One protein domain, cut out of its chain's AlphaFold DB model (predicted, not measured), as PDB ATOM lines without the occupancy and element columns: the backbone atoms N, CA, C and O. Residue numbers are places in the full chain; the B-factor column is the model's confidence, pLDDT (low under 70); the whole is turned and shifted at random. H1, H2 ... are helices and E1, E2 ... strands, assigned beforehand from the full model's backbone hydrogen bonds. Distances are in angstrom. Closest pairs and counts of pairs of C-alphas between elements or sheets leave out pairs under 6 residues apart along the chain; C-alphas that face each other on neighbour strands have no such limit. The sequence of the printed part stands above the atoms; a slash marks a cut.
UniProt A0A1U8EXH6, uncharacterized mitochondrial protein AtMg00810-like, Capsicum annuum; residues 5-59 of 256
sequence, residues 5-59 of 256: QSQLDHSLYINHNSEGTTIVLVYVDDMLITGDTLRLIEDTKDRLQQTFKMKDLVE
ATOM      1  N   GLN A   5      26.590  40.282 -24.653       93.69
ATOM      2  CA  GLN A   5      27.363  40.556 -25.860       93.69
ATOM      3  C   GLN A   5      28.731  41.135 -25.476       93.69
ATOM      4  O   GLN A   5      28.819  41.971 -24.570       93.69
ATOM      5  N   SER A   6      29.791  40.690 -26.145       91.06
ATOM      6  CA  SER A   6      31.125  41.258 -25.977       91.06
ATOM      7  C   SER A   6      31.173  42.684 -26.534       91.06
ATOM      8  O   SER A   6      30.562  42.996 -27.555       91.06
ATOM      9  N   GLN A   7      31.919  43.559 -25.855       86.75
ATOM     10  CA  GLN A   7      32.156  44.936 -26.305       86.75
ATOM     11  C   GLN A   7      33.197  45.009 -27.428       86.75
ATOM     12  O   GLN A   7      33.197  45.955 -28.208       86.75
ATOM     13  N   LEU A   8      34.088  44.015 -27.500       83.31
ATOM     14  CA  LEU A   8      35.156  43.947 -28.501       83.31
ATOM     15  C   LEU A   8      34.698  43.256 -29.789       83.31
ATOM     16  O   LEU A   8      35.245  43.518 -30.855       83.31
ATOM     17  N   ASP A   9      33.696  42.379 -29.687       85.69
ATOM     18  CA  ASP A   9      33.134  41.657 -30.823       85.69
ATOM     19  C   ASP A   9      31.620  41.486 -30.651       85.69
ATOM     20  O   ASP A   9      31.146  40.694 -29.837       85.69
ATOM     21  N   HIS A  10      30.846  42.217 -31.453       87.31
ATOM     22  CA  HIS A  10      29.385  42.173 -31.412       87.31
ATOM     23  C   HIS A  10      28.795  40.827 -31.862       87.31
ATOM     24  O   HIS A  10      27.616  40.574 -31.619       87.31
ATOM     25  N   SER A  11      29.582  39.956 -32.492       91.56
ATOM     26  CA  SER A  11      29.163  38.598 -32.841       91.56
ATOM     27  C   SER A  11      29.358  37.589 -31.704       91.56
ATOM     28  O   SER A  11      28.832  36.477 -31.772       91.56
ATOM     29  N   LEU A  12      30.085  37.967 -30.650       93.56
ATOM     30  CA  LEU A  12      30.447  37.095 -29.541       93.56
ATOM     31  C   LEU A  12      29.539  37.333 -28.331       93.56
ATOM     32  O   LEU A  12      29.441  38.438 -27.797       93.56
ATOM     33  N   TYR A  13      28.924  36.263 -27.847       94.44
ATOM     34  CA  TYR A  13      28.041  36.251 -26.691       94.44
ATOM     35  C   TYR A  13      28.613  35.326 -25.624       94.44
ATOM     36  O   TYR A  13      28.905  34.163 -25.886       94.44
ATOM     37  N   ILE A  14      28.743  35.830 -24.400       94.75
ATOM     38  CA  ILE A  14      29.347  35.104 -23.280       94.75
ATOM     39  C   ILE A  14      28.319  34.992 -22.160       94.75
ATOM     40  O   ILE A  14      27.719  35.984 -21.742       94.75
ATOM     41  N   ASN A  15      28.111  33.779 -21.664       93.75
ATOM     42  CA  ASN A  15      27.372  33.507 -20.442       93.75
ATOM     43  C   ASN A  15      28.336  32.890 -19.431       93.75
ATOM     44  O   ASN A  15      28.983  31.892 -19.730       93.75
ATOM     45  N   HIS A  16      28.436  33.496 -18.254       92.31
ATOM     46  CA  HIS A  16      29.285  33.022 -17.170       92.31
ATOM     47  C   HIS A  16      28.438  32.914 -15.905       92.31
ATOM     48  O   HIS A  16      27.812  33.893 -15.488       92.31
ATOM     49  N   ASN A  17      28.395  31.720 -15.320       87.25
ATOM     50  CA  ASN A  17      27.650  31.421 -14.102       87.25
ATOM     51  C   ASN A  17      28.483  30.519 -13.170       87.25
ATOM     52  O   ASN A  17      29.639  30.215 -13.450       87.25
ATOM     53  N   SER A  18      27.900  30.084 -12.050       87.62
ATOM     54  CA  SER A  18      28.572  29.198 -11.089       87.62
ATOM     55  C   SER A  18      28.912  27.807 -11.639       87.62
ATOM     56  O   SER A  18      29.726  27.113 -11.041       87.62
ATOM     57  N   GLU A  19      28.273  27.376 -12.728       85.75
ATOM     58  CA  GLU A  19      28.513  26.076 -13.366       85.75
ATOM     59  C   GLU A  19      29.627  26.134 -14.425       85.75
ATOM     60  O   GLU A  19      30.177  25.094 -14.779       85.75
ATOM     61  N   GLY A  20      29.969  27.330 -14.916       92.19
ATOM     62  CA  GLY A  20      31.048  27.558 -15.872       92.19
ATOM     63  C   GLY A  20      30.739  28.660 -16.885       92.19
ATOM     64  O   GLY A  20      29.847  29.497 -16.711       92.19
ATOM     65  N   THR A  21      31.511  28.656 -17.964       94.38
ATOM     66  CA  THR A  21      31.422  29.611 -19.067       94.38
ATOM     67  C   THR A  21      30.933  28.924 -20.335       94.38
ATOM     68  O   THR A  21      31.454  27.884 -20.736       94.38
ATOM     69  N   THR A  22      29.971  29.555 -21.008       95.25
ATOM     70  CA  THR A  22      29.545  29.209 -22.366       95.25
ATOM     71  C   THR A  22      29.706  30.418 -23.268       95.25
ATOM     72  O   THR A  22      29.307  31.534 -22.928       95.25
ATOM     73  N   ILE A  23      30.257  30.189 -24.450       95.31
ATOM     74  CA  ILE A  23      30.516  31.199 -25.462       95.31
ATOM     75  C   ILE A  23      29.781  30.791 -26.737       95.31
ATOM     76  O   ILE A  23      29.898  29.658 -27.204       95.31
ATOM     77  N   VAL A  24      29.030  31.731 -27.301       94.56
ATOM     78  CA  VAL A  24      28.337  31.596 -28.581       94.56
ATOM     79  C   VAL A  24      28.867  32.674 -29.517       94.56
ATOM     80  O   VAL A  24      28.750  33.860 -29.227       94.56
ATOM     81  N   LEU A  25      29.446  32.267 -30.638       94.38
ATOM     82  CA  LEU A  25      29.865  33.143 -31.725       94.38
ATOM     83  C   LEU A  25      28.854  33.014 -32.869       94.38
ATOM     84  O   LEU A  25      28.607  31.906 -33.342       94.38
ATOM     85  N   VAL A  26      28.271  34.128 -33.307       92.25
ATOM     86  CA  VAL A  26      27.214  34.165 -34.330       92.25
ATOM     87  C   VAL A  26      27.718  34.871 -35.581       92.25
ATOM     88  O   VAL A  26      27.930  36.079 -35.573       92.25
ATOM     89  N   TYR A  27      27.849  34.146 -36.687       90.19
ATOM     90  CA  TYR A  27      28.215  34.718 -37.976       90.19
ATOM     91  C   TYR A  27      27.107  34.485 -39.000       90.19
ATOM     92  O   TYR A  27      27.014  33.418 -39.600       90.19
ATOM     93  N   VAL A  28      26.291  35.516 -39.237       88.00
ATOM     94  CA  VAL A  28      25.133  35.454 -40.145       88.00
ATOM     95  C   VAL A  28      24.234  34.262 -39.774       88.00
ATOM     96  O   VAL A  28      23.592  34.314 -38.728       88.00
ATOM     97  N   ASP A  29      24.223  33.197 -40.577       88.38
ATOM     98  CA  ASP A  29      23.396  32.003 -40.375       88.38
ATOM     99  C   ASP A  29      24.123  30.882 -39.605       88.38
ATOM    100  O   ASP A  29      23.495  29.908 -39.187       88.38
ATOM    101  N   ASP A  30      25.437  31.012 -39.397       90.19
ATOM    102  CA  ASP A  30      26.267  30.021 -38.718       90.19
ATOM    103  C   ASP A  30      26.500  30.407 -37.249       90.19
ATOM    104  O   ASP A  30      26.787  31.558 -36.915       90.19
ATOM    105  N   MET A  31      26.440  29.423 -36.351       92.06
ATOM    106  CA  MET A  31      26.748  29.604 -34.930       92.06
ATOM    107  C   MET A  31      27.812  28.612 -34.479       92.06
ATOM    108  O   MET A  31      27.717  27.415 -34.751       92.06
ATOM    109  N   LEU A  32      28.797  29.105 -33.733       93.62
ATOM    110  CA  LEU A  32      29.779  28.285 -33.042       93.62
ATOM    111  C   LEU A  32      29.545  28.385 -31.535       93.62
ATOM    112  O   LEU A  32      29.514  29.477 -30.978       93.62
ATOM    113  N   ILE A  33      29.390  27.238 -30.878       93.81
ATOM    114  CA  ILE A  33      29.125  27.154 -29.439       93.81
ATOM    115  C   ILE A  33      30.269  26.380 -28.791       93.81
ATOM    116  O   ILE A  33      30.602  25.277 -29.226       93.81
ATOM    117  N   THR A  34      30.862  26.958 -27.753       93.69
ATOM    118  CA  THR A  34      31.901  26.329 -26.932       93.69
ATOM    119  C   THR A  34      31.662  26.645 -25.458       93.69
ATOM    120  O   THR A  34      30.923  27.570 -25.129       93.69
ATOM    121  N   GLY A  35      32.262  25.881 -24.557       93.88
ATOM    122  CA  GLY A  35      32.132  26.095 -23.121       93.88
ATOM    123  C   GLY A  35      32.928  25.080 -22.317       93.88
ATOM    124  O   GLY A  35      33.504  24.151 -22.883       93.88
ATOM    125  N   ASP A  36      32.934  25.261 -21.000       92.62
ATOM    126  CA  ASP A  36      33.767  24.468 -20.085       92.62
ATOM    127  C   ASP A  36      33.326  22.998 -20.000       92.62
ATOM    128  O   ASP A  36      34.138  22.106 -19.758       92.62
ATOM    129  N   THR A  37      32.033  22.720 -20.212       92.06
ATOM    130  CA  THR A  37      31.481  21.360 -20.168       92.06
ATOM    131  C   THR A  37      30.518  21.090 -21.320       92.06
ATOM    132  O   THR A  37      29.789  21.975 -21.772       92.06
ATOM    133  N   LEU A  38      30.462  19.829 -21.767       91.12
ATOM    134  CA  LEU A  38      29.520  19.392 -22.806       91.12
ATOM    135  C   LEU A  38      28.062  19.640 -22.406       91.12
ATOM    136  O   LEU A  38      27.277  20.075 -23.236       91.12
ATOM    137  N   ARG A  39      27.731  19.465 -21.122       93.25
ATOM    138  CA  ARG A  39      26.389  19.725 -20.590       93.25
ATOM    139  C   ARG A  39      25.946  21.174 -20.814       93.25
ATOM    140  O   ARG A  39      24.812  21.405 -21.214       93.25
ATOM    141  N   LEU A  40      26.831  22.147 -20.574       93.00
ATOM    142  CA  LEU A  40      26.527  23.566 -20.799       93.00
ATOM    143  C   LEU A  40      26.340  23.889 -22.288       93.00
ATOM    144  O   LEU A  40      25.506  24.726 -22.645       93.00
ATOM    145  N   ILE A  41      27.108  23.224 -23.154       93.44
ATOM    146  CA  ILE A  41      26.978  23.346 -24.610       93.44
ATOM    147  C   ILE A  41      25.635  22.762 -25.071       93.44
ATOM    148  O   ILE A  41      24.932  23.416 -25.837       93.44
ATOM    149  N   GLU A  42      25.266  21.571 -24.596       93.25
ATOM    150  CA  GLU A  42      24.006  20.888 -24.927       93.25
ATOM    151  C   GLU A  42      22.780  21.678 -24.447       93.25
ATOM    152  O   GLU A  42      21.909  21.972 -25.261       93.25
ATOM    153  N   ASP A  43      22.759  22.153 -23.195       92.56
ATOM    154  CA  ASP A  43      21.664  23.006 -22.692       92.56
ATOM    155  C   ASP A  43      21.498  24.279 -23.540       92.56
ATOM    156  O   ASP A  43      20.389  24.691 -23.894       92.56
ATOM    157  N   THR A  44      22.618  24.900 -23.918       93.12
ATOM    158  CA  THR A  44      22.600  26.094 -24.768       93.12
ATOM    159  C   THR A  44      22.052  25.776 -26.159       93.12
ATOM    160  O   THR A  44      21.242  26.546 -26.680       93.12
ATOM    161  N   LYS A  45      22.449  24.643 -26.753       92.50
ATOM    162  CA  LYS A  45      21.923  24.176 -28.042       92.50
ATOM    163  C   LYS A  45      20.418  23.935 -27.978       92.50
ATOM    164  O   LYS A  45      19.706  24.445 -28.841       92.50
ATOM    165  N   ASP A  46      19.929  23.240 -26.956       92.69
ATOM    166  CA  ASP A  46      18.508  22.915 -26.804       92.69
ATOM    167  C   ASP A  46      17.654  24.181 -26.682       92.69
ATOM    168  O   ASP A  46      16.630  24.338 -27.352       92.69
ATOM    169  N   ARG A  47      18.109  25.149 -25.884       91.62
ATOM    170  CA  ARG A  47      17.417  26.435 -25.713       91.62
ATOM    171  C   ARG A  47      17.393  27.259 -26.995       91.62
ATOM    172  O   ARG A  47      16.387  27.911 -27.291       91.62
ATOM    173  N   LEU A  48      18.481  27.238 -27.765       92.06
ATOM    174  CA  LEU A  48      18.525  27.887 -29.073       92.06
ATOM    175  C   LEU A  48      17.595  27.188 -30.070       92.06
ATOM    176  O   LEU A  48      16.839  27.880 -30.743       92.06
ATOM    177  N   GLN A  49      17.556  25.855 -30.102       92.19
ATOM    178  CA  GLN A  49      16.661  25.080 -30.974       92.19
ATOM    179  C   GLN A  49      15.173  25.292 -30.674       92.19
ATOM    180  O   GLN A  49      14.349  25.251 -31.586       92.19
ATOM    181  N   GLN A  50      14.813  25.558 -29.417       91.50
ATOM    182  CA  GLN A  50      13.436  25.913 -29.047       91.50
ATOM    183  C   GLN A  50      13.002  27.270 -29.615       91.50
ATOM    184  O   GLN A  50      11.816  27.488 -29.854       91.50
ATOM    185  N   THR A  51      13.950  28.188 -29.814       90.12
ATOM    186  CA  THR A  51      13.669  29.563 -30.255       90.12
ATOM    187  C   THR A  51      13.878  29.735 -31.761       90.12
ATOM    188  O   THR A  51      13.154  30.484 -32.414       90.12
ATOM    189  N   PHE A  52      14.863  29.037 -32.324       88.56
ATOM    190  CA  PHE A  52      15.315  29.177 -33.700       88.56
ATOM    191  C   PHE A  52      15.282  27.836 -34.422       88.56
ATOM    192  O   PHE A  52      15.695  26.803 -33.897       88.56
ATOM    193  N   LYS A  53      14.867  27.862 -35.690       88.94
ATOM    194  CA  LYS A  53      14.965  26.698 -36.572       88.94
ATOM    195  C   LYS A  53      16.422  26.503 -36.992       88.94
ATOM    196  O   LYS A  53      16.842  26.999 -38.032       88.94
ATOM    197  N   MET A  54      17.177  25.771 -36.183       90.06
ATOM    198  CA  MET A  54      18.583  25.461 -36.433       90.06
ATOM    199  C   MET A  54      18.813  23.953 -36.537       90.06
ATOM    200  O   MET A  54      18.051  23.150 -36.003       90.06
ATOM    201  N   LYS A  55      19.884  23.568 -37.233       89.50
ATOM    202  CA  LYS A  55      20.341  22.183 -37.327       89.50
ATOM    203  C   LYS A  55      21.650  22.049 -36.566       89.50
ATOM    204  O   LYS A  55      22.596  22.770 -36.868       89.50
ATOM    205  N   ASP A  56      21.722  21.110 -35.628       88.38
ATOM    206  CA  ASP A  56      22.997  20.788 -34.995       88.38
ATOM    207  C   ASP A  56      23.887  20.002 -35.967       88.38
ATOM    208  O   ASP A  56      23.495  18.959 -36.499       88.38
ATOM    209  N   LEU A  57      25.088  20.526 -36.217       87.06
ATOM    210  CA  LEU A  57      26.126  19.869 -37.014       87.06
ATOM    211  C   LEU A  57      27.073  19.018 -36.149       87.06
ATOM    212  O   LEU A  57      28.011  18.418 -36.672       87.06
ATOM    213  N   VAL A  58      26.772  18.904 -34.850       88.06
ATOM    214  CA  VAL A  58      27.486  18.118 -33.843       88.06
ATOM    215  C   VAL A  58      28.891  18.669 -33.615       88.06
ATOM    216  O   VAL A  58      29.045  19.718 -32.988       88.06
ATOM    217  N   GLU A  59      29.918  17.971 -34.094       89.50
ATOM    218  CA  GLU A  59      31.311  18.350 -33.911       89.50
ATOM    219  C   GLU A  59      31.731  19.355 -34.985       89.50
ATOM    220  O   GLU A  59      31.430  19.193 -36.170       89.50
TER     221      GLU A  59
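What this domain is: This is residues 5 to 59 of the 256 residues of the protein "uncharacterized mitochondrial protein AtMg00810-like" of Capsicum annuum (UniProt A0A1U8EXH6). A small three-stranded sheet has one helix slanting over one face and the other face bare, two layers; the helix's far end, with residues 47 to 53, sticks out, and the tail folds back. The 55 printed residues run E1, E2, E3, H1, class mixed; the strands form an antiparallel meander, each neighbouring the one before, order E1 - E2 - E3. The whole is compact, radius of gyration of the C-alphas 11.1 A, spanning 27 by 25 by 21 A.

Where its parts are: E1 is residues 12 to 17, beginning at C-alpha 12 (30.447, 37.095, -29.541); E2, 20 to 27, measures 23.4 A; E3 is 30 to 35. H1, 38 to 51, 20.3 A, ends at C-alpha 51 (13.669, 29.563, -30.255).

How they stand to each other: Hairpin E1 and E2 has N 13 and O 24 at 2.8 A, within hydrogen-bond range; hairpin E2 and E3 has N 25 and O 32 at 2.8 A. H1 is on the sheet, height 9.9 A, over E2 and E3, only just slantwise to the strands at 30.3 degrees to E3 on the local plane. The closest C-alphas of E3 and H1, Gly 35 and Ile 41, are 6.0 A apart. In H1, 9 of 10 O i to N i+4 pairs are within range.

The domain as a whole: The C-alphas farthest apart, Ser 18 and Val 28, are 29.9 A apart. The printed part has no cut, its three links are tight, and no printed residue is under 70 in pLDDT.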